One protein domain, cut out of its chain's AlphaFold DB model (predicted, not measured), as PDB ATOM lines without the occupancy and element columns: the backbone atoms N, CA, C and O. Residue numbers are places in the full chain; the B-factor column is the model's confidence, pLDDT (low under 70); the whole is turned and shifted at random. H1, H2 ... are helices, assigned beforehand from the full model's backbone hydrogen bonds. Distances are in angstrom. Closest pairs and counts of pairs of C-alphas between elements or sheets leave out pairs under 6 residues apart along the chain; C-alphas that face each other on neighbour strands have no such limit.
ATOM      1  N   GLY A   4     141.040  75.621 120.868       78.00
ATOM      2  CA  GLY A   4     140.384  74.455 121.472       78.00
ATOM      3  C   GLY A   4     141.371  73.476 122.118       78.00
ATOM      4  O   GLY A   4     141.178  73.075 123.262       78.00
ATOM      5  N   LEU A   5     142.483  73.169 121.444       81.38
ATOM      6  CA  LEU A   5     143.517  72.286 121.993       81.38
ATOM      7  C   LEU A   5     144.196  72.888 123.236       81.38
ATOM      8  O   LEU A   5     144.540  72.168 124.167       81.38
ATOM      9  N   GLN A   6     144.345  74.214 123.285       79.69
ATOM     10  CA  GLN A   6     144.890  74.914 124.448       79.69
ATOM     11  C   GLN A   6     143.957  74.875 125.664       79.69
ATOM     12  O   GLN A   6     144.429  74.725 126.790       79.69
ATOM     13  N   VAL A   7     142.642  74.960 125.443       84.75
ATOM     14  CA  VAL A   7     141.645  74.815 126.512       84.75
ATOM     15  C   VAL A   7     141.679  73.402 127.095       84.75
ATOM     16  O   VAL A   7     141.776  73.262 128.313       84.75
ATOM     17  N   LEU A   8     141.674  72.378 126.236       89.31
ATOM     18  CA  LEU A   8     141.736  70.974 126.657       89.31
ATOM     19  C   LEU A   8     143.030  70.653 127.409       89.31
ATOM     20  O   LEU A   8     142.988  69.993 128.443       89.31
ATOM     21  N   LEU A   9     144.169  71.166 126.936       88.88
ATOM     22  CA  LEU A   9     145.457  70.992 127.608       88.88
ATOM     23  C   LEU A   9     145.454  71.603 129.016       88.88
ATOM     24  O   LEU A   9     145.914  70.967 129.962       88.88
ATOM     25  N   GLY A  10     144.925  72.822 129.162       90.38
ATOM     26  CA  GLY A  10     144.818  73.462 130.472       90.38
ATOM     27  C   GLY A  10     143.928  72.673 131.434       90.38
ATOM     28  O   GLY A  10     144.321  72.447 132.577       90.38
ATOM     29  N   ALA A  11     142.787  72.169 130.950       92.94
ATOM     30  CA  ALA A  11     141.887  71.327 131.738       92.94
ATOM     31  C   ALA A  11     142.565  70.024 132.176       92.94
ATOM     32  O   ALA A  11     142.490  69.662 133.348       92.94
ATOM     33  N   ALA A  12     143.275  69.354 131.263       92.12
ATOM     34  CA  ALA A  12     144.000  68.124 131.562       92.12
ATOM     35  C   ALA A  12     145.047  68.333 132.666       92.12
ATOM     36  O   ALA A  12     145.112  67.536 133.597       92.12
ATOM     37  N   PHE A  13     145.820  69.426 132.612       94.56
ATOM     38  CA  PHE A  13     146.783  69.742 133.670       94.56
ATOM     39  C   PHE A  13     146.115  70.063 135.008       94.56
ATOM     40  O   PHE A  13     146.576  69.566 136.030       94.56
ATOM     41  N   VAL A  14     145.029  70.844 135.028       95.88
ATOM     42  CA  VAL A  14     144.313  71.143 136.281       95.88
ATOM     43  C   VAL A  14     143.743  69.871 136.905       95.88
ATOM     44  O   VAL A  14     143.981  69.621 138.083       95.88
ATOM     45  N   LEU A  15     143.040  69.047 136.126       93.50
ATOM     46  CA  LEU A  15     142.428  67.811 136.619       93.50
ATOM     47  C   LEU A  15     143.482  66.811 137.105       93.50
ATOM     48  O   LEU A  15     143.335  66.248 138.187       93.50
ATOM     49  N   HIS A  16     144.570  66.634 136.349       93.50
ATOM     50  CA  HIS A  16     145.683  65.774 136.757       93.50
ATOM     51  C   HIS A  16     146.384  66.299 138.012       93.50
ATOM     52  O   HIS A  16     146.692  65.526 138.910       93.50
ATOM     53  N   GLY A  17     146.594  67.616 138.106       94.00
ATOM     54  CA  GLY A  17     147.134  68.260 139.300       94.00
ATOM     55  C   GLY A  17     146.276  67.984 140.529       94.00
ATOM     56  O   GLY A  17     146.791  67.507 141.535       94.00
ATOM     57  N   LEU A  18     144.962  68.207 140.430       94.31
ATOM     58  CA  LEU A  18     144.022  67.936 141.519       94.31
ATOM     59  C   LEU A  18     144.003  66.451 141.911       94.31
ATOM     60  O   LEU A  18     143.989  66.149 143.099       94.31
ATOM     61  N   ALA A  19     144.105  65.525 140.956       91.06
ATOM     62  CA  ALA A  19     144.149  64.087 141.234       91.06
ATOM     63  C   ALA A  19     145.311  63.656 142.157       91.06
ATOM     64  O   ALA A  19     145.245  62.582 142.755       91.06
ATOM     65  N   HIS A  20     146.348  64.489 142.343       92.31
ATOM     66  CA  HIS A  20     147.419  64.241 143.319       92.31
ATOM     67  C   HIS A  20     147.016  64.464 144.774       92.31
ATOM     68  O   HIS A  20     147.797  64.100 145.651       92.31
ATOM     69  N   ALA A  21     145.830  65.010 145.060       91.06
ATOM     70  CA  ALA A  21     145.360  65.198 146.430       91.06
ATOM     71  C   ALA A  21     145.407  63.884 147.225       91.06
ATOM     72  O   ALA A  21     146.078  63.799 148.248       91.06
ATOM     73  N   LEU A  22     144.772  62.823 146.720       88.25
ATOM     74  CA  LEU A  22     144.709  61.544 147.429       88.25
ATOM     75  C   LEU A  22     146.070  60.824 147.537       88.25
ATOM     76  O   LEU A  22     146.419  60.415 148.645       88.25
ATOM     77  N   PRO A  23     146.859  60.653 146.455       88.44
ATOM     78  CA  PRO A  23     148.220  60.126 146.544       88.44
ATOM     79  C   PRO A  23     149.101  60.859 147.555       88.44
ATOM     80  O   PRO A  23     149.818  60.209 148.312       88.44
ATOM     81  N   GLY A  24     149.034  62.193 147.579       90.50
ATOM     82  CA  GLY A  24     149.792  63.022 148.507       90.50
ATOM     83  C   GLY A  24     149.373  62.815 149.959       90.50
ATOM     84  O   GLY A  24     150.228  62.543 150.798       90.50
ATOM     85  N   MET A  25     148.065  62.837 150.241       88.75
ATOM     86  CA  MET A  25     147.531  62.534 151.574       88.75
ATOM     87  C   MET A  25     147.980  61.148 152.051       88.75
ATOM     88  O   MET A  25     148.591  61.033 153.107       88.75
ATOM     89  N   ARG A  26     147.804  60.107 151.226       85.06
ATOM     90  CA  ARG A  26     148.211  58.731 151.567       85.06
ATOM     91  C   ARG A  26     149.716  58.590 151.787       85.06
ATOM     92  O   ARG A  26     150.133  57.808 152.637       85.06
ATOM     93  N   ALA A  27     150.533  59.295 151.006       84.75
ATOM     94  CA  ALA A  27     151.979  59.307 151.196       84.75
ATOM     95  C   ALA A  27     152.339  59.870 152.575       84.75
ATOM     96  O   ALA A  27     153.086  59.236 153.318       84.75
ATOM     97  N   LEU A  28     151.765  61.018 152.940       86.19
ATOM     98  CA  LEU A  28     152.015  61.650 154.233       86.19
ATOM     99  C   LEU A  28     151.455  60.849 155.404       86.19
ATOM    100  O   LEU A  28     152.145  60.716 156.408       86.19
ATOM    101  N   ASP A  29     150.263  60.270 155.274       82.38
ATOM    102  CA  ASP A  29     149.642  59.475 156.336       82.38
ATOM    103  C   ASP A  29     150.475  58.217 156.646       82.38
ATOM    104  O   ASP A  29     150.648  57.853 157.810       82.38
ATOM    105  N   ARG A  30     151.085  57.600 155.621       78.38
ATOM    106  CA  ARG A  30     152.054  56.503 155.797       78.38
ATOM    107  C   ARG A  30     153.327  56.963 156.501       78.38
ATOM    108  O   ARG A  30     153.787  56.285 157.411       78.38
ATOM    109  N   LEU A  31     153.891  58.100 156.090       75.88
ATOM    110  CA  LEU A  31     155.102  58.654 156.706       75.88
ATOM    111  C   LEU A  31     154.887  59.085 158.157       75.88
ATOM    112  O   LEU A  31     155.793  58.967 158.976       75.88
ATOM    113  N   ALA A  32     153.691  59.573 158.473       70.31
ATOM    114  CA  ALA A  32     153.307  59.993 159.810       70.31
ATOM    115  C   ALA A  32     153.082  58.819 160.779       70.31
ATOM    116  O   ALA A  32     152.843  59.074 161.956       70.31
ATOM    117  N   GLY A  33     153.152  57.567 160.312       63.50
ATOM    118  CA  GLY A  33     152.979  56.385 161.156       63.50
ATOM    119  C   GLY A  33     151.528  56.103 161.549       63.50
ATOM    120  O   GLY A  33     151.297  55.369 162.504       63.50
ATOM    121  N   TRP A  34     150.536  56.655 160.830       60.53
ATOM    122  CA  TRP A  34     149.136  56.324 161.112       60.53
ATOM    123  C   TRP A  34     148.749  54.855 160.872       60.53
ATOM    124  O   TRP A  34     147.865  54.360 161.574       60.53
ATOM    125  N   PRO A  35     149.393  54.114 159.951       50.38
ATOM    126  CA  PRO A  35     149.355  52.660 159.978       50.38
ATOM    127  C   PRO A  35     150.213  52.164 161.150       50.38
ATOM    128  O   PRO A  35     151.435  52.320 161.140       50.38
ATOM    129  N   VAL A  36     149.579  51.560 162.156       39.50
ATOM    130  CA  VAL A  36     150.273  50.905 163.277       39.50
ATOM    131  C   VAL A  36     151.302  49.909 162.720       39.50
ATOM    132  O   VAL A  36     150.942  49.018 161.952       39.50
ATOM    133  N   GLY A  37     152.581  50.071 163.087       38.81
ATOM    134  CA  GLY A  37     153.666  49.142 162.736       38.81
ATOM    135  C   GLY A  37     154.746  49.653 161.772       38.81
ATOM    136  O   GLY A  37     155.622  48.871 161.403       38.81
ATOM    137  N   ALA A  38     154.744  50.928 161.367       40.88
ATOM    138  CA  ALA A  38     155.907  51.511 160.690       40.88
ATOM    139  C   ALA A  38     157.005  51.851 161.727       40.88
ATOM    140  O   ALA A  38     156.720  52.585 162.677       40.88
ATOM    141  N   PRO A  39     158.231  51.307 161.599       38.41
ATOM    142  CA  PRO A  39     159.314  51.589 162.531       38.41
ATOM    143  C   PRO A  39     159.759  53.041 162.357       38.41
ATOM    144  O   PRO A  39     160.083  53.455 161.248       38.41
ATOM    145  N   GLU A  40     159.770  53.767 163.475       49.59
ATOM    146  CA  GLU A  40     160.075  55.195 163.594       49.59
ATOM    147  C   GLU A  40     159.066  56.095 162.863       49.59
ATOM    148  O   GLU A  40     158.851  55.995 161.657       49.59
ATOM    149  N   VAL A  41     158.442  57.017 163.607       53.34
ATOM    150  CA  VAL A  41     157.763  58.187 163.032       53.34
ATOM    151  C   VAL A  41     158.690  58.722 161.949       53.34
ATOM    152  O   VAL A  41     159.819  59.100 162.269       53.34
ATOM    153  N   GLY A  42     158.273  58.673 160.677       56.34
ATOM    154  CA  GLY A  42     159.139  59.073 159.577       56.34
ATOM    155  C   GLY A  42     159.714  60.435 159.928       56.34
ATOM    156  O   GLY A  42     158.941  61.337 160.263       56.34
ATOM    157  N   SER A  43     161.049  60.541 159.964       67.94
ATOM    158  CA  SER A  43     161.721  61.737 160.482       67.94
ATOM    159  C   SER A  43     161.038  62.979 159.914       67.94
ATOM    160  O   SER A  43     160.641  62.983 158.749       67.94
ATOM    161  N   LEU A  44     160.853  64.034 160.712       74.44
ATOM    162  CA  LEU A  44     160.183  65.268 160.262       74.44
ATOM    163  C   LEU A  44     160.688  65.743 158.883       74.44
ATOM    164  O   LEU A  44     159.922  66.278 158.084       74.44
ATOM    165  N   ALA A  45     161.959  65.462 158.573       80.31
ATOM    166  CA  ALA A  45     162.569  65.633 157.262       80.31
ATOM    167  C   ALA A  45     161.864  64.856 156.131       80.31
ATOM    168  O   ALA A  45     161.572  65.437 155.091       80.31
ATOM    169  N   LEU A  46     161.558  63.572 156.307       82.88
ATOM    170  CA  LEU A  46     160.869  62.752 155.311       82.88
ATOM    171  C   LEU A  46     159.426  63.221 155.077       82.88
ATOM    172  O   LEU A  46     158.993  63.307 153.927       82.88
ATOM    173  N   VAL A  47     158.707  63.601 156.141       85.00
ATOM    174  CA  VAL A  47     157.372  64.221 156.034       85.00
ATOM    175  C   VAL A  47     157.454  65.551 155.280       85.00
ATOM    176  O   VAL A  47     156.653  65.794 154.375       85.00
ATOM    177  N   ALA A  48     158.444  66.394 155.584       88.44
ATOM    178  CA  ALA A  48     158.661  67.661 154.888       88.44
ATOM    179  C   ALA A  48     159.006  67.458 153.402       88.44
ATOM    180  O   ALA A  48     158.442  68.133 152.540       88.44
ATOM    181  N   VAL A  49     159.868  66.487 153.082       90.69
ATOM    182  CA  VAL A  49     160.213  66.116 151.700       90.69
ATOM    183  C   VAL A  49     158.979  65.613 150.955       90.69
ATOM    184  O   VAL A  49     158.684  66.109 149.869       90.69
ATOM    185  N   GLY A  50     158.213  64.686 151.541       91.75
ATOM    186  CA  GLY A  50     156.964  64.192 150.955       91.75
ATOM    187  C   GLY A  50     155.959  65.318 150.696       91.75
ATOM    188  O   GLY A  50     155.369  65.387 149.618       91.75
ATOM    189  N   THR A  51     155.840  66.253 151.641       93.50
ATOM    190  CA  THR A  51     154.959  67.428 151.539       93.50
ATOM    191  C   THR A  51     155.402  68.339 150.396       93.50
ATOM    192  O   THR A  51     154.579  68.758 149.583       93.50
ATOM    193  N   GLY A  52     156.707  68.594 150.276       95.44
ATOM    194  CA  GLY A  52     157.278  69.388 149.189       95.44
ATOM    195  C   GLY A  52     157.062  68.749 147.816       95.44
ATOM    196  O   GLY A  52     156.618  69.425 146.888       95.44
ATOM    197  N   ILE A  53     157.307  67.443 147.685       95.44
ATOM    198  CA  ILE A  53     157.081  66.700 146.436       95.44
ATOM    199  C   ILE A  53     155.599  66.765 146.039       95.44
ATOM    200  O   ILE A  53     155.279  67.047 144.881       95.44
ATOM    201  N   TRP A  54     154.688  66.550 146.990       95.94
ATOM    202  CA  TRP A  54     153.252  66.650 146.739       95.94
ATOM    203  C   TRP A  54     152.837  68.064 146.313       95.94
ATOM    204  O   TRP A  54     152.155  68.217 145.297       95.94
ATOM    205  N   ALA A  55     153.305  69.096 147.021       97.06
ATOM    206  CA  ALA A  55     153.026  70.487 146.684       97.06
ATOM    207  C   ALA A  55     153.509  70.837 145.268       97.06
ATOM    208  O   ALA A  55     152.739  71.385 144.480       97.06
ATOM    209  N   ILE A  56     154.742  70.469 144.905       97.44
ATOM    210  CA  ILE A  56     155.295  70.726 143.565       97.44
ATOM    211  C   ILE A  56     154.486  69.993 142.489       97.44
ATOM    212  O   ILE A  56     154.190  70.582 141.450       97.44
ATOM    213  N   SER A  57     154.092  68.741 142.739       96.38
ATOM    214  CA  SER A  57     153.242  67.958 141.837       96.38
ATOM    215  C   SER A  57     151.893  68.649 141.587       96.38
ATOM    216  O   SER A  57     151.592  69.063 140.464       96.38
ATOM    217  N   MET A  58     151.098  68.841 142.642       96.38
ATOM    218  CA  MET A  58     149.729  69.349 142.547       96.38
ATOM    219  C   MET A  58     149.693  70.815 142.096       96.38
ATOM    220  O   MET A  58     149.044  71.145 141.100       96.38
ATOM    221  N   VAL A  59     150.427  71.697 142.783       97.56
ATOM    222  CA  VAL A  59     150.439  73.139 142.485       97.56
ATOM    223  C   VAL A  59     151.107  73.403 141.139       97.56
ATOM    224  O   VAL A  59     150.616  74.230 140.373       97.56
ATOM    225  N   GLY A  60     152.179  72.676 140.799       97.00
ATOM    226  CA  GLY A  60     152.877  72.815 139.519       97.00
ATOM    227  C   GLY A  60     151.983  72.504 138.321       97.00
ATOM    228  O   GLY A  60     151.929  73.295 137.375       97.00
ATOM    229  N   PHE A  61     151.217  71.411 138.375       97.81
ATOM    230  CA  PHE A  61     150.264  71.064 137.318       97.81
ATOM    231  C   PHE A  61     149.089  72.047 137.229       97.81
ATOM    232  O   PHE A  61     148.779  72.517 136.133       97.81
ATOM    233  N   VAL A  62     148.476  72.439 138.351       97.69
ATOM    234  CA  VAL A  62     147.378  73.426 138.331       97.69
ATOM    235  C   VAL A  62     147.870  74.777 137.795       97.69
ATOM    236  O   VAL A  62     147.230  75.372 136.923       97.69
ATOM    237  N   ALA A  63     149.049  75.233 138.227       97.38
ATOM    238  CA  ALA A  63     149.660  76.466 137.737       97.38
ATOM    239  C   ALA A  63     149.999  76.383 136.241       97.38
ATOM    240  O   ALA A  63     149.804  77.354 135.503       97.38
ATOM    241  N   ALA A  64     150.454  75.221 135.765       95.19
ATOM    242  CA  ALA A  64     150.669  74.991 134.346       95.19
ATOM    243  C   ALA A  64     149.361  75.064 133.542       95.19
ATOM    244  O   ALA A  64     149.326  75.699 132.487       95.19
ATOM    245  N   GLY A  65     148.270  74.485 134.049       94.75
ATOM    246  CA  GLY A  65     146.963  74.575 133.402       94.75
ATOM    247  C   GLY A  65     146.436  76.012 133.324       94.75
ATOM    248  O   GLY A  65     146.007  76.462 132.260       94.75
ATOM    249  N   PHE A  66     146.584  76.788 134.400       96.06
ATOM    250  CA  PHE A  66     146.255  78.217 134.415       96.06
ATOM    251  C   PHE A  66     147.107  79.038 133.441       96.06
ATOM    252  O   PHE A  66     146.581  79.884 132.712       96.06
ATOM    253  N   GLY A  67     148.414  78.780 133.372       92.25
ATOM    254  CA  GLY A  67     149.285  79.422 132.389       92.25
ATOM    255  C   GLY A  67     148.928  79.041 130.948       92.25
ATOM    256  O   GLY A  67     148.920  79.915 130.079       92.25
ATOM    257  N   ALA A  68     148.528  77.788 130.702       89.81
ATOM    258  CA  ALA A  68     148.004  77.349 129.410       89.81
ATOM    259  C   ALA A  68     146.691  78.066 129.047       89.81
ATOM    260  O   ALA A  68     146.500  78.410 127.883       89.81
ATOM    261  N   TRP A  69     145.825  78.395 130.009       92.50
ATOM    262  CA  TRP A  69     144.626  79.218 129.783       92.50
ATOM    263  C   TRP A  69     144.885  80.729 129.677       92.50
ATOM    264  O   TRP A  69     143.956  81.495 129.413       92.50
ATOM    265  N   GLY A  70     146.134  81.180 129.818       87.56
ATOM    266  CA  GLY A  70     146.494  82.585 129.625       87.56
ATOM    267  C   GLY A  70     146.541  83.425 130.906       87.56
ATOM    268  O   GLY A  70     146.551  84.655 130.811       87.56
ATOM    269  N   VAL A  71     146.584  82.807 132.095       90.81
ATOM    270  CA  VAL A  71     146.800  83.530 133.360       90.81
ATOM    271  C   VAL A  71     148.184  84.171 133.336       90.81
ATOM    272  O   VAL A  71     149.207  83.491 133.375       90.81
ATOM    273  N   ARG A  72     148.211  85.505 133.244       89.38
ATOM    274  CA  ARG A  72     149.394  86.313 132.902       89.38
ATOM    275  C   ARG A  72     150.681  85.971 133.653       89.38
ATOM    276  O   ARG A  72     151.676  85.772 132.958       89.38
ATOM    277  N   PRO A  73     150.698  85.874 134.998       89.38
ATOM    278  CA  PRO A  73     151.930  85.542 135.716       89.38
ATOM    279  C   PRO A  73     152.484  84.149 135.372       89.38
ATOM    280  O   PRO A  73     153.641  83.871 135.650       89.38
ATOM    281  N   LEU A  74     151.689  83.276 134.745       92.12
ATOM    282  CA  LEU A  74     152.021  81.870 134.511       92.12
ATOM    283  C   LEU A  74     152.248  81.536 133.027       92.12
ATOM    284  O   LEU A  74     152.841  80.502 132.722       92.12
ATOM    285  N   VAL A  75     151.835  82.400 132.087       88.25
ATOM    286  CA  VAL A  75     151.905  82.128 130.632       88.25
ATOM    287  C   VAL A  75     153.326  81.825 130.152       88.25
ATOM    288  O   VAL A  75     153.522  80.924 129.345       88.25
ATOM    289  N   GLY A  76     154.333  82.547 130.648       85.25
ATOM    290  CA  GLY A  76     155.732  82.317 130.261       85.25
ATOM    291  C   GLY A  76     156.377  81.096 130.929       85.25
ATOM    292  O   GLY A  76     157.460  80.669 130.531       85.25
ATOM    293  N   HIS A  77     155.729  80.537 131.951       90.75
ATOM    294  CA  HIS A  77     156.328  79.552 132.852       90.75
ATOM    295  C   HIS A  77     155.640  78.188 132.802       90.75
ATOM    296  O   HIS A  77     156.242  77.206 133.236       90.75
ATOM    297  N   TRP A  78     154.431  78.091 132.236       91.75
ATOM    298  CA  TRP A  78     153.633  76.863 132.261       91.75
ATOM    299  C   TRP A  78     154.355  75.596 131.766       91.75
ATOM    300  O   TRP A  78     154.147  74.559 132.392       91.75
ATOM    301  N   PRO A  79     155.252  75.620 130.750       90.56
ATOM    302  CA  PRO A  79     155.982  74.414 130.356       90.56
ATOM    303  C   PRO A  79     156.946  73.928 131.447       90.56
ATOM    304  O   PRO A  79     157.047  72.730 131.692       90.56
ATOM    305  N   ARG A  80     157.635  74.857 132.129       92.50
ATOM    306  CA  ARG A  80     158.567  74.540 133.224       92.50
ATOM    307  C   ARG A  80     157.813  74.036 134.453       92.50
ATOM    308  O   ARG A  80     158.243  73.075 135.074       92.50
ATOM    309  N   LEU A  81     156.671  74.655 134.755       93.94
ATOM    310  CA  LEU A  81     155.787  74.246 135.849       93.94
ATOM    311  C   LEU A  81     155.212  72.841 135.615       93.94
ATOM    312  O   LEU A  81     155.241  72.020 136.525       93.94
ATOM    313  N   ALA A  82     154.781  72.529 134.387       93.38
ATOM    314  CA  ALA A  82     154.317  71.189 134.024       93.38
ATOM    315  C   ALA A  82     155.438  70.141 134.113       93.38
ATOM    316  O   ALA A  82     155.197  69.036 134.587       93.38
ATOM    317  N   ALA A  83     156.663  70.478 133.692       93.12
ATOM    318  CA  ALA A  83     157.810  69.578 133.816       93.12
ATOM    319  C   ALA A  83     158.174  69.308 135.285       93.12
ATOM    320  O   ALA A  83     158.356  68.154 135.665       93.12
ATOM    321  N   ALA A  84     158.229  70.354 136.117       95.06
ATOM    322  CA  ALA A  84     158.472  70.221 137.551       95.06
ATOM    323  C   ALA A  84     157.382  69.375 138.229       95.06
ATOM    324  O   ALA A  84     157.704  68.439 138.959       95.06
ATOM    325  N   GLY A  85     156.107  69.645 137.918       95.88
ATOM    326  CA  GLY A  85     154.974  68.865 138.411       95.88
ATOM    327  C   GLY A  85     155.039  67.395 137.988       95.88
ATOM    328  O   GLY A  85     154.828  66.511 138.812       95.88
ATOM    329  N   ALA A  86     155.417  67.109 136.739       94.06
ATOM    330  CA  ALA A  86     155.549  65.741 136.240       94.06
ATOM    331  C   ALA A  86     156.695  64.967 136.905       94.06
ATOM    332  O   ALA A  86     156.502  63.817 137.293       94.06
ATOM    333  N   LEU A  87     157.865  65.589 137.079       95.00
ATOM    334  CA  LEU A  87     158.992  64.970 137.785       95.00
ATOM    335  C   LEU A  87     158.638  64.683 139.248       95.00
ATOM    336  O   LEU A  87     158.847  63.566 139.722       95.00
ATOM    337  N   ALA A  88     158.040  65.658 139.936       95.62
ATOM    338  CA  ALA A  88     157.578  65.489 141.307       95.62
ATOM    339  C   ALA A  88     156.474  64.427 141.414       95.62
ATOM    340  O   ALA A  88     156.492  63.618 142.335       95.62
ATOM    341  N   SER A  89     155.554  64.358 140.448       94.50
ATOM    342  CA  SER A  89     154.528  63.315 140.393       94.50
ATOM    343  C   SER A  89     155.124  61.923 140.215       94.50
ATOM    344  O   SER A  89     154.675  60.998 140.887       94.50
ATOM    345  N   ILE A  90     156.104  61.748 139.325       92.75
ATOM    346  CA  ILE A  90     156.772  60.454 139.130       92.75
ATOM    347  C   ILE A  90     157.486  60.045 140.419       92.75
ATOM    348  O   ILE A  90     157.375  58.893 140.834       92.75
ATOM    349  N   LEU A  91     158.157  60.990 141.083       92.81
ATOM    350  CA  LEU A  91     158.822  60.748 142.359       92.81
ATOM    351  C   LEU A  91     157.817  60.364 143.459       92.81
ATOM    352  O   LEU A  91     158.003  59.344 144.115       92.81
ATOM    353  N   LEU A  92     156.722  61.117 143.611       90.94
ATOM    354  CA  LEU A  92     155.650  60.836 144.574       90.94
ATOM    355  C   LEU A  92     155.071  59.433 144.358       90.94
ATOM    356  O   LEU A  92     155.028  58.604 145.262       90.94
ATOM    357  N   LEU A  93     154.640  59.142 143.133       89.50
ATOM    358  CA  LEU A  93     153.970  57.885 142.815       89.50
ATOM    359  C   LEU A  93     154.936  56.693 142.824       89.50
ATOM    360  O   LEU A  93     154.533  55.591 143.186       89.50
ATOM    361  N   GLY A  94     156.205  56.905 142.468       86.50
ATOM    362  CA  GLY A  94     157.240  55.873 142.465       86.50
ATOM    363  C   GLY A  94     157.739  55.498 143.861       86.50
ATOM    364  O   GLY A  94     157.915  54.308 144.132       86.50
ATOM    365  N   LEU A  95     157.931  56.491 144.739       84.19
ATOM    366  CA  LEU A  95     158.372  56.282 146.123       84.19
ATOM    367  C   LEU A  95     157.258  55.693 146.983       84.19
ATOM    368  O   LEU A  95     157.472  54.705 147.679       84.19
ATOM    369  N   PHE A  96     156.062  56.280 146.924       77.81
ATOM    370  CA  PHE A  96     154.983  55.908 147.833       77.81
ATOM    371  C   PHE A  96     154.080  54.818 147.274       77.81
ATOM    372  O   PHE A  96     153.386  54.181 148.052       77.81
ATOM    373  N   ARG A  97     154.076  54.572 145.957       81.50
ATOM    374  CA  ARG A  97     153.292  53.508 145.300       81.50
ATOM    375  C   ARG A  97     151.859  53.383 145.848       81.50
ATOM    376  O   ARG A  97     151.485  52.334 146.380       81.50
ATOM    377  N   PRO A  98     151.053  54.458 145.806       74.62
ATOM    378  CA  PRO A  98     149.644  54.349 146.147       74.62
ATOM    379  C   PRO A  98     148.936  53.421 145.153       74.62
ATOM    380  O   PRO A  98     149.394  53.195 144.029       74.62
ATOM    381  N   GLU A  99     147.787  52.898 145.562       72.00
ATOM    382  CA  GLU A  99     146.901  52.163 144.660       72.00
ATOM    383  C   GLU A  99     146.579  53.030 143.433       72.00
ATOM    384  O   GLU A  99     146.400  54.243 143.547       72.00
ATOM    385  N   HIS A 100     146.577  52.420 142.245       74.00
ATOM    386  CA  HIS A 100     146.375  53.112 140.965       74.00
ATOM    387  C   HIS A 100     147.421  54.198 140.624       74.00
ATOM    388  O   HIS A 100     147.136  55.125 139.867       74.00
ATOM    389  N   ALA A 101     148.665  54.067 141.101       80.00
ATOM    390  CA  ALA A 101     149.767  54.953 140.708       80.00
ATOM    391  C   ALA A 101     150.059  54.955 139.191       80.00
ATOM    392  O   ALA A 101     150.485  55.972 138.640       80.00
ATOM    393  N   LEU A 102     149.833  53.828 138.504       82.06
ATOM    394  CA  LEU A 102     150.251  53.625 137.114       82.06
ATOM    395  C   LEU A 102     149.621  54.634 136.127       82.06
ATOM    396  O   LEU A 102     150.389  55.288 135.419       82.06
ATOM    397  N   PRO A 103     148.288  54.858 136.100       82.56
ATOM    398  CA  PRO A 103     147.689  55.925 135.291       82.56
ATOM    399  C   PRO A 103     148.323  57.306 135.513       82.56
ATOM    400  O   PRO A 103     148.619  58.014 134.550       82.56
ATOM    401  N   GLY A 104     148.589  57.675 136.770       79.06
ATOM    402  CA  GLY A 104     149.197  58.963 137.111       79.06
ATOM    403  C   GLY A 104     150.640  59.101 136.610       79.06
ATOM    404  O   GLY A 104     151.028  60.163 136.112       79.06
ATOM    405  N   ILE A 105     151.423  58.019 136.677       81.81
ATOM    406  CA  ILE A 105     152.783  57.958 136.117       81.81
ATOM    407  C   ILE A 105     152.728  58.079 134.590       81.81
ATOM    408  O   ILE A 105     153.451  58.897 134.023       81.81
ATOM    409  N   MET A 106     151.845  57.329 133.923       85.19
ATOM    410  CA  MET A 106     151.697  57.361 132.462       85.19
ATOM    411  C   MET A 106     151.314  58.756 131.955       85.19
ATOM    412  O   MET A 106     151.910  59.243 130.993       85.19
ATOM    413  N   LEU A 107     150.377  59.433 132.627       84.88
ATOM    414  CA  LEU A 107     150.005  60.816 132.314       84.88
ATOM    415  C   LEU A 107     151.186  61.781 132.491       84.88
ATOM    416  O   LEU A 107     151.419  62.635 131.634       84.88
ATOM    417  N   SER A 108     151.976  61.611 133.551       83.88
ATOM    418  CA  SER A 108     153.152  62.451 133.816       83.88
ATOM    419  C   SER A 108     154.272  62.223 132.796       83.88
ATOM    420  O   SER A 108     154.859  63.185 132.297       83.88
ATOM    421  N   MET A 109     154.517  60.974 132.394       83.38
ATOM    422  CA  MET A 109     155.436  60.651 131.298       83.38
ATOM    423  C   MET A 109     154.946  61.227 129.965       83.38
ATOM    424  O   MET A 109     155.730  61.817 129.220       83.38
ATOM    425  N   GLY A 110     153.646  61.119 129.679       84.94
ATOM    426  CA  GLY A 110     153.018  61.726 128.507       84.94
ATOM    427  C   GLY A 110     153.194  63.246 128.469       84.94
ATOM    428  O   GLY A 110     153.543  63.796 127.422       84.94
ATOM    429  N   ALA A 111     153.041  63.922 129.613       80.31
ATOM    430  CA  ALA A 111     153.298  65.353 129.744       80.31
ATOM    431  C   ALA A 111     154.763  65.705 129.432       80.31
ATOM    432  O   ALA A 111     155.011  66.616 128.642       80.31
ATOM    433  N   ILE A 112     155.731  64.957 129.974       83.69
ATOM    434  CA  ILE A 112     157.163  65.151 129.681       83.69
ATOM    435  C   ILE A 112     157.443  64.968 128.183       83.69
ATOM    436  O   ILE A 112     158.074  65.827 127.563       83.69
ATOM    437  N   LEU A 113     156.935  63.892 127.574       84.25
ATOM    438  CA  LEU A 113     157.113  63.612 126.145       84.25
ATOM    439  C   LEU A 113     156.498  64.704 125.261       84.25
ATOM    440  O   LEU A 113     157.105  65.118 124.269       84.25
ATOM    441  N   PHE A 114     155.311  65.196 125.618       85.50
ATOM    442  CA  PHE A 114     154.653  66.305 124.929       85.50
ATOM    443  C   PHE A 114     155.492  67.588 124.994       85.50
ATOM    444  O   PHE A 114     155.737  68.222 123.962       85.50
ATOM    445  N   LEU A 115     155.973  67.952 126.188       83.75
ATOM    446  CA  LEU A 115     156.815  69.130 126.395       83.75
ATOM    447  C   LEU A 115     158.138  69.017 125.631       83.75
ATOM    448  O   LEU A 115     158.550  69.984 124.996       83.75
ATOM    449  N   TRP A 116     158.760  67.837 125.619       77.88
ATOM    450  CA  TRP A 116     159.992  67.575 124.871       77.88
ATOM    451  C   TRP A 116     159.806  67.728 123.357       77.88
ATOM    452  O   TRP A 116     160.583  68.434 122.709       77.88
ATOM    453  N   LYS A 117     158.741  67.139 122.788       85.38
ATOM    454  CA  LYS A 117     158.396  67.315 121.365       85.38
ATOM    455  C   LYS A 117     158.184  68.790 121.023       85.38
ATOM    456  O   LYS A 117     158.633  69.257 119.978       85.38
ATOM    457  N   ARG A 118     157.519  69.535 121.909       81.31
ATOM    458  CA  ARG A 118     157.227  70.956 121.703       81.31
ATOM    459  C   ARG A 118     158.461  71.840 121.849       81.31
ATOM    460  O   ARG A 118     158.608  72.757 121.050       81.31
ATOM    461  N   TRP A 119     159.350  71.542 122.797       74.44
ATOM    462  CA  TRP A 119     160.637  72.221 122.945       74.44
ATOM    463  C   TRP A 119     161.472  72.088 121.667       74.44
ATOM    464  O   TRP A 119     161.831  73.111 121.087       74.44
ATOM    465  N   LYS A 120     161.639  70.857 121.157       70.25
ATOM    466  CA  LYS A 120     162.316  70.581 119.874       70.25
ATOM    467  C   LYS A 120     161.701  71.321 118.682       70.25
ATOM    468  O   LYS A 120     162.419  71.725 117.776       70.25
ATOM    469  N   VAL A 144     142.444  85.677 141.360       96.00
ATOM    470  CA  VAL A 144     141.742  84.474 141.839       96.00
ATOM    471  C   VAL A 144     142.577  83.216 141.593       96.00
ATOM    472  O   VAL A 144     142.710  82.390 142.488       96.00
ATOM    473  N   ALA A 145     143.200  83.092 140.419       95.38
ATOM    474  CA  ALA A 145     144.079  81.970 140.102       95.38
ATOM    475  C   ALA A 145     145.292  81.894 141.044       95.38
ATOM    476  O   ALA A 145     145.617  80.817 141.536       95.38
ATOM    477  N   VAL A 146     145.951  83.023 141.328       95.62
ATOM    478  CA  VAL A 146     147.093  83.067 142.256       95.62
ATOM    479  C   VAL A 146     146.659  82.757 143.689       95.62
ATOM    480  O   VAL A 146     147.325  81.971 144.357       95.62
ATOM    481  N   LEU A 147     145.531  83.306 144.146       96.88
ATOM    482  CA  LEU A 147     144.977  83.006 145.468       96.88
ATOM    483  C   LEU A 147     144.604  81.529 145.604       96.88
ATOM    484  O   LEU A 147     144.874  80.928 146.638       96.88
ATOM    485  N   PHE A 148     144.050  80.920 144.554       96.62
ATOM    486  CA  PHE A 148     143.756  79.492 144.548       96.62
ATOM    487  C   PHE A 148     145.030  78.643 144.631       96.62
ATOM    488  O   PHE A 148     145.082  77.697 145.409       96.62
ATOM    489  N   LEU A 149     146.091  78.994 143.894       97.56
ATOM    490  CA  LEU A 149     147.382  78.302 143.999       97.56
ATOM    491  C   LEU A 149     148.004  78.446 145.394       97.56
ATOM    492  O   LEU A 149     148.541  77.474 145.921       97.56
ATOM    493  N   LEU A 150     147.909  79.635 145.996       96.56
ATOM    494  CA  LEU A 150     148.354  79.871 147.368       96.56
ATOM    495  C   LEU A 150     147.548  79.027 148.358       96.56
ATOM    496  O   LEU A 150     148.135  78.388 149.225       96.56
ATOM    497  N   TYR A 151     146.226  78.979 148.198       95.38
ATOM    498  CA  TYR A 151     145.352  78.139 149.008       95.38
ATOM    499  C   TYR A 151     145.741  76.659 148.919       95.38
ATOM    500  O   TYR A 151     145.921  76.025 149.953       95.38
ATOM    501  N   LEU A 152     145.962  76.124 147.711       95.75
ATOM    502  CA  LEU A 152     146.427  74.744 147.523       95.75
ATOM    503  C   LEU A 152     147.769  74.486 148.219       95.75
ATOM    504  O   LEU A 152     147.928  73.473 148.896       95.75
ATOM    505  N   ALA A 153     148.733  75.396 148.066       96.31
ATOM    506  CA  ALA A 153     150.040  75.256 148.698       96.31
ATOM    507  C   ALA A 153     149.928  75.265 150.231       96.31
ATOM    508  O   ALA A 153     150.505  74.403 150.888       96.31
ATOM    509  N   LEU A 154     149.153  76.195 150.795       95.00
ATOM    510  CA  LEU A 154     148.926  76.288 152.237       95.00
ATOM    511  C   LEU A 154     148.177  75.068 152.778       95.00
ATOM    512  O   LEU A 154     148.572  74.546 153.815       95.00
ATOM    513  N   ALA A 155     147.158  74.584 152.063       93.19
ATOM    514  CA  ALA A 155     146.421  73.373 152.416       93.19
ATOM    515  C   ALA A 155     147.358  72.168 152.566       93.19
ATOM    516  O   ALA A 155     147.281  71.442 153.551       93.19
ATOM    517  N   ILE A 156     148.288  71.997 151.622       94.75
ATOM    518  CA  ILE A 156     149.269  70.906 151.629       94.75
ATOM    519  C   ILE A 156     150.305  71.096 152.744       94.75
ATOM    520  O   ILE A 156     150.549  70.180 153.525       94.75
ATOM    521  N   ILE A 157     150.909  72.284 152.836       94.44
ATOM    522  CA  ILE A 157     152.004  72.568 153.775       94.44
ATOM    523  C   ILE A 157     151.522  72.523 155.228       94.44
ATOM    524  O   ILE A 157     152.236  72.032 156.098       94.44
ATOM    525  N   ALA A 158     150.311  73.012 155.501       93.38
ATOM    526  CA  ALA A 158     149.741  73.002 156.842       93.38
ATOM    527  C   ALA A 158     149.201  71.623 157.248       93.38
ATOM    528  O   ALA A 158     148.893  71.433 158.426       93.38
ATOM    529  N   ARG A 159     149.068  70.668 156.313       91.94
ATOM    530  CA  ARG A 159     148.459  69.356 156.574       91.94
ATOM    531  C   ARG A 159     149.142  68.550 157.669       91.94
ATOM    532  O   ARG A 159     148.459  68.191 158.624       91.94
ATOM    533  N   PRO A 160     150.465  68.315 157.622       89.81
ATOM    534  CA  PRO A 160     151.135  67.547 158.669       89.81
ATOM    535  C   PRO A 160     150.940  68.121 160.072       89.81
ATOM    536  O   PRO A 160     150.881  67.357 161.032       89.81
ATOM    537  N   TRP A 161     150.849  69.452 160.179       91.31
ATOM    538  CA  TRP A 161     150.641  70.155 161.440       91.31
ATOM    539  C   TRP A 161     149.195  70.051 161.917       91.31
ATOM    540  O   TRP A 161     148.974  69.635 163.054       91.31
ATOM    541  N   HIS A 162     148.218  70.418 161.078       91.75
ATOM    542  CA  HIS A 162     146.842  70.491 161.555       91.75
ATOM    543  C   HIS A 162     146.306  69.109 161.908       91.75
ATOM    544  O   HIS A 162     145.709  68.995 162.958       91.75
TER     545      HIS A 162
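What this domain is: This is residues 4 to 120 and 144 to 162 of the 371 residues of an uncharacterized protein of Gemmatimonadales bacterium (UniProt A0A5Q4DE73). This is an elongated helical bundle built round one long helix, H3: H1 and H2 pack on it one after the other along its length, H5 crosses it slantwise on another side with H6 beyond, and H7 packs on the side away from H5. The small H4 sits at the end where H3 finishes, and the loop of residues 32 to 43 lies at the opposite end of the longest axis. Look for 136 printed residues with eight named helices, H1 to H8 in order along the chain, and no named strand; the class is all helix. The whole is compact, with a radius of gyration of the C-alphas of 15.2 A, and spans 50 by 30 by 20 A.

How they stand to each other: Begin with H3, residues 44 to 68, the hub, which touches five other helices. H5, residues 78 to 96, touches it at C-alphas Ser 57 and Gly 85, the closest, 3.9 A apart, opposite ways at a steep tilt of 36 degrees, only just past shallow. Residues 57 to 68 of H3 touch H1, residues 4 to 19, at a shallow tilt of 18 degrees, opposite ways; the closest C-alphas, Gly 10 and Gly 65, are 3.8 A apart. H2, residues 21 to 31, forms a helical hairpin with H3, at 9 degrees; the closest C-alphas, Gly 24 and Trp 54, are 5.3 A apart. H7, residues 144 to 157, touches H3 at 16 degrees, opposite ways, with the C-alphas of Ala 55 and Ala 153 closest at 6.0 A. H4, residues 72 to 75, touches residues 63 to 68 of H3, with the C-alphas of Gly 67 and Val 75 closest at 4.2 A. Farther out, H6, residues 101 to 120, forms a helical hairpin with H5 at 30 degrees; the closest C-alphas, Ala 86 and Ser 108, are 4.7 A apart. H3 and H6 are apart. H8, residues 159 to 162, is close to H2 but not clearly touching, with the C-alphas of Leu 28 and Pro 160 closest at 7.4 A. H1, H2, H3, H5, H6 and H7 have every O i to N i+4 pair within hydrogen-bond range; H4 and H8 are too short for one.

Where its parts are: Find C-alpha 44 at (160.183, 65.268, 160.262); from there H3 runs 35.3 A to C-alpha 68. H1 begins at C-alpha 4, (140.384, 74.455, 121.472), and is 22.6 A long; H2 is 15.6 A. H5 measures 26.1 A, H6 28.9 A and H7 19.7 A. H4 and H8 have 4 residues each; H8 ends at C-alpha 162, (146.842, 70.491, 161.555).

The domain as a whole: The C-alphas farthest apart, Gly 4 and Pro 39, are 50.7 A apart. Residues 121 to 143 are not printed, and C-alphas 120 and 144 are 33.1 A apart across this cut. The link from H2 to H3 is long, with 12 residues. The model's pLDDT is under 70 at residues 33 to 43, and the mean of the printed part is 86.0.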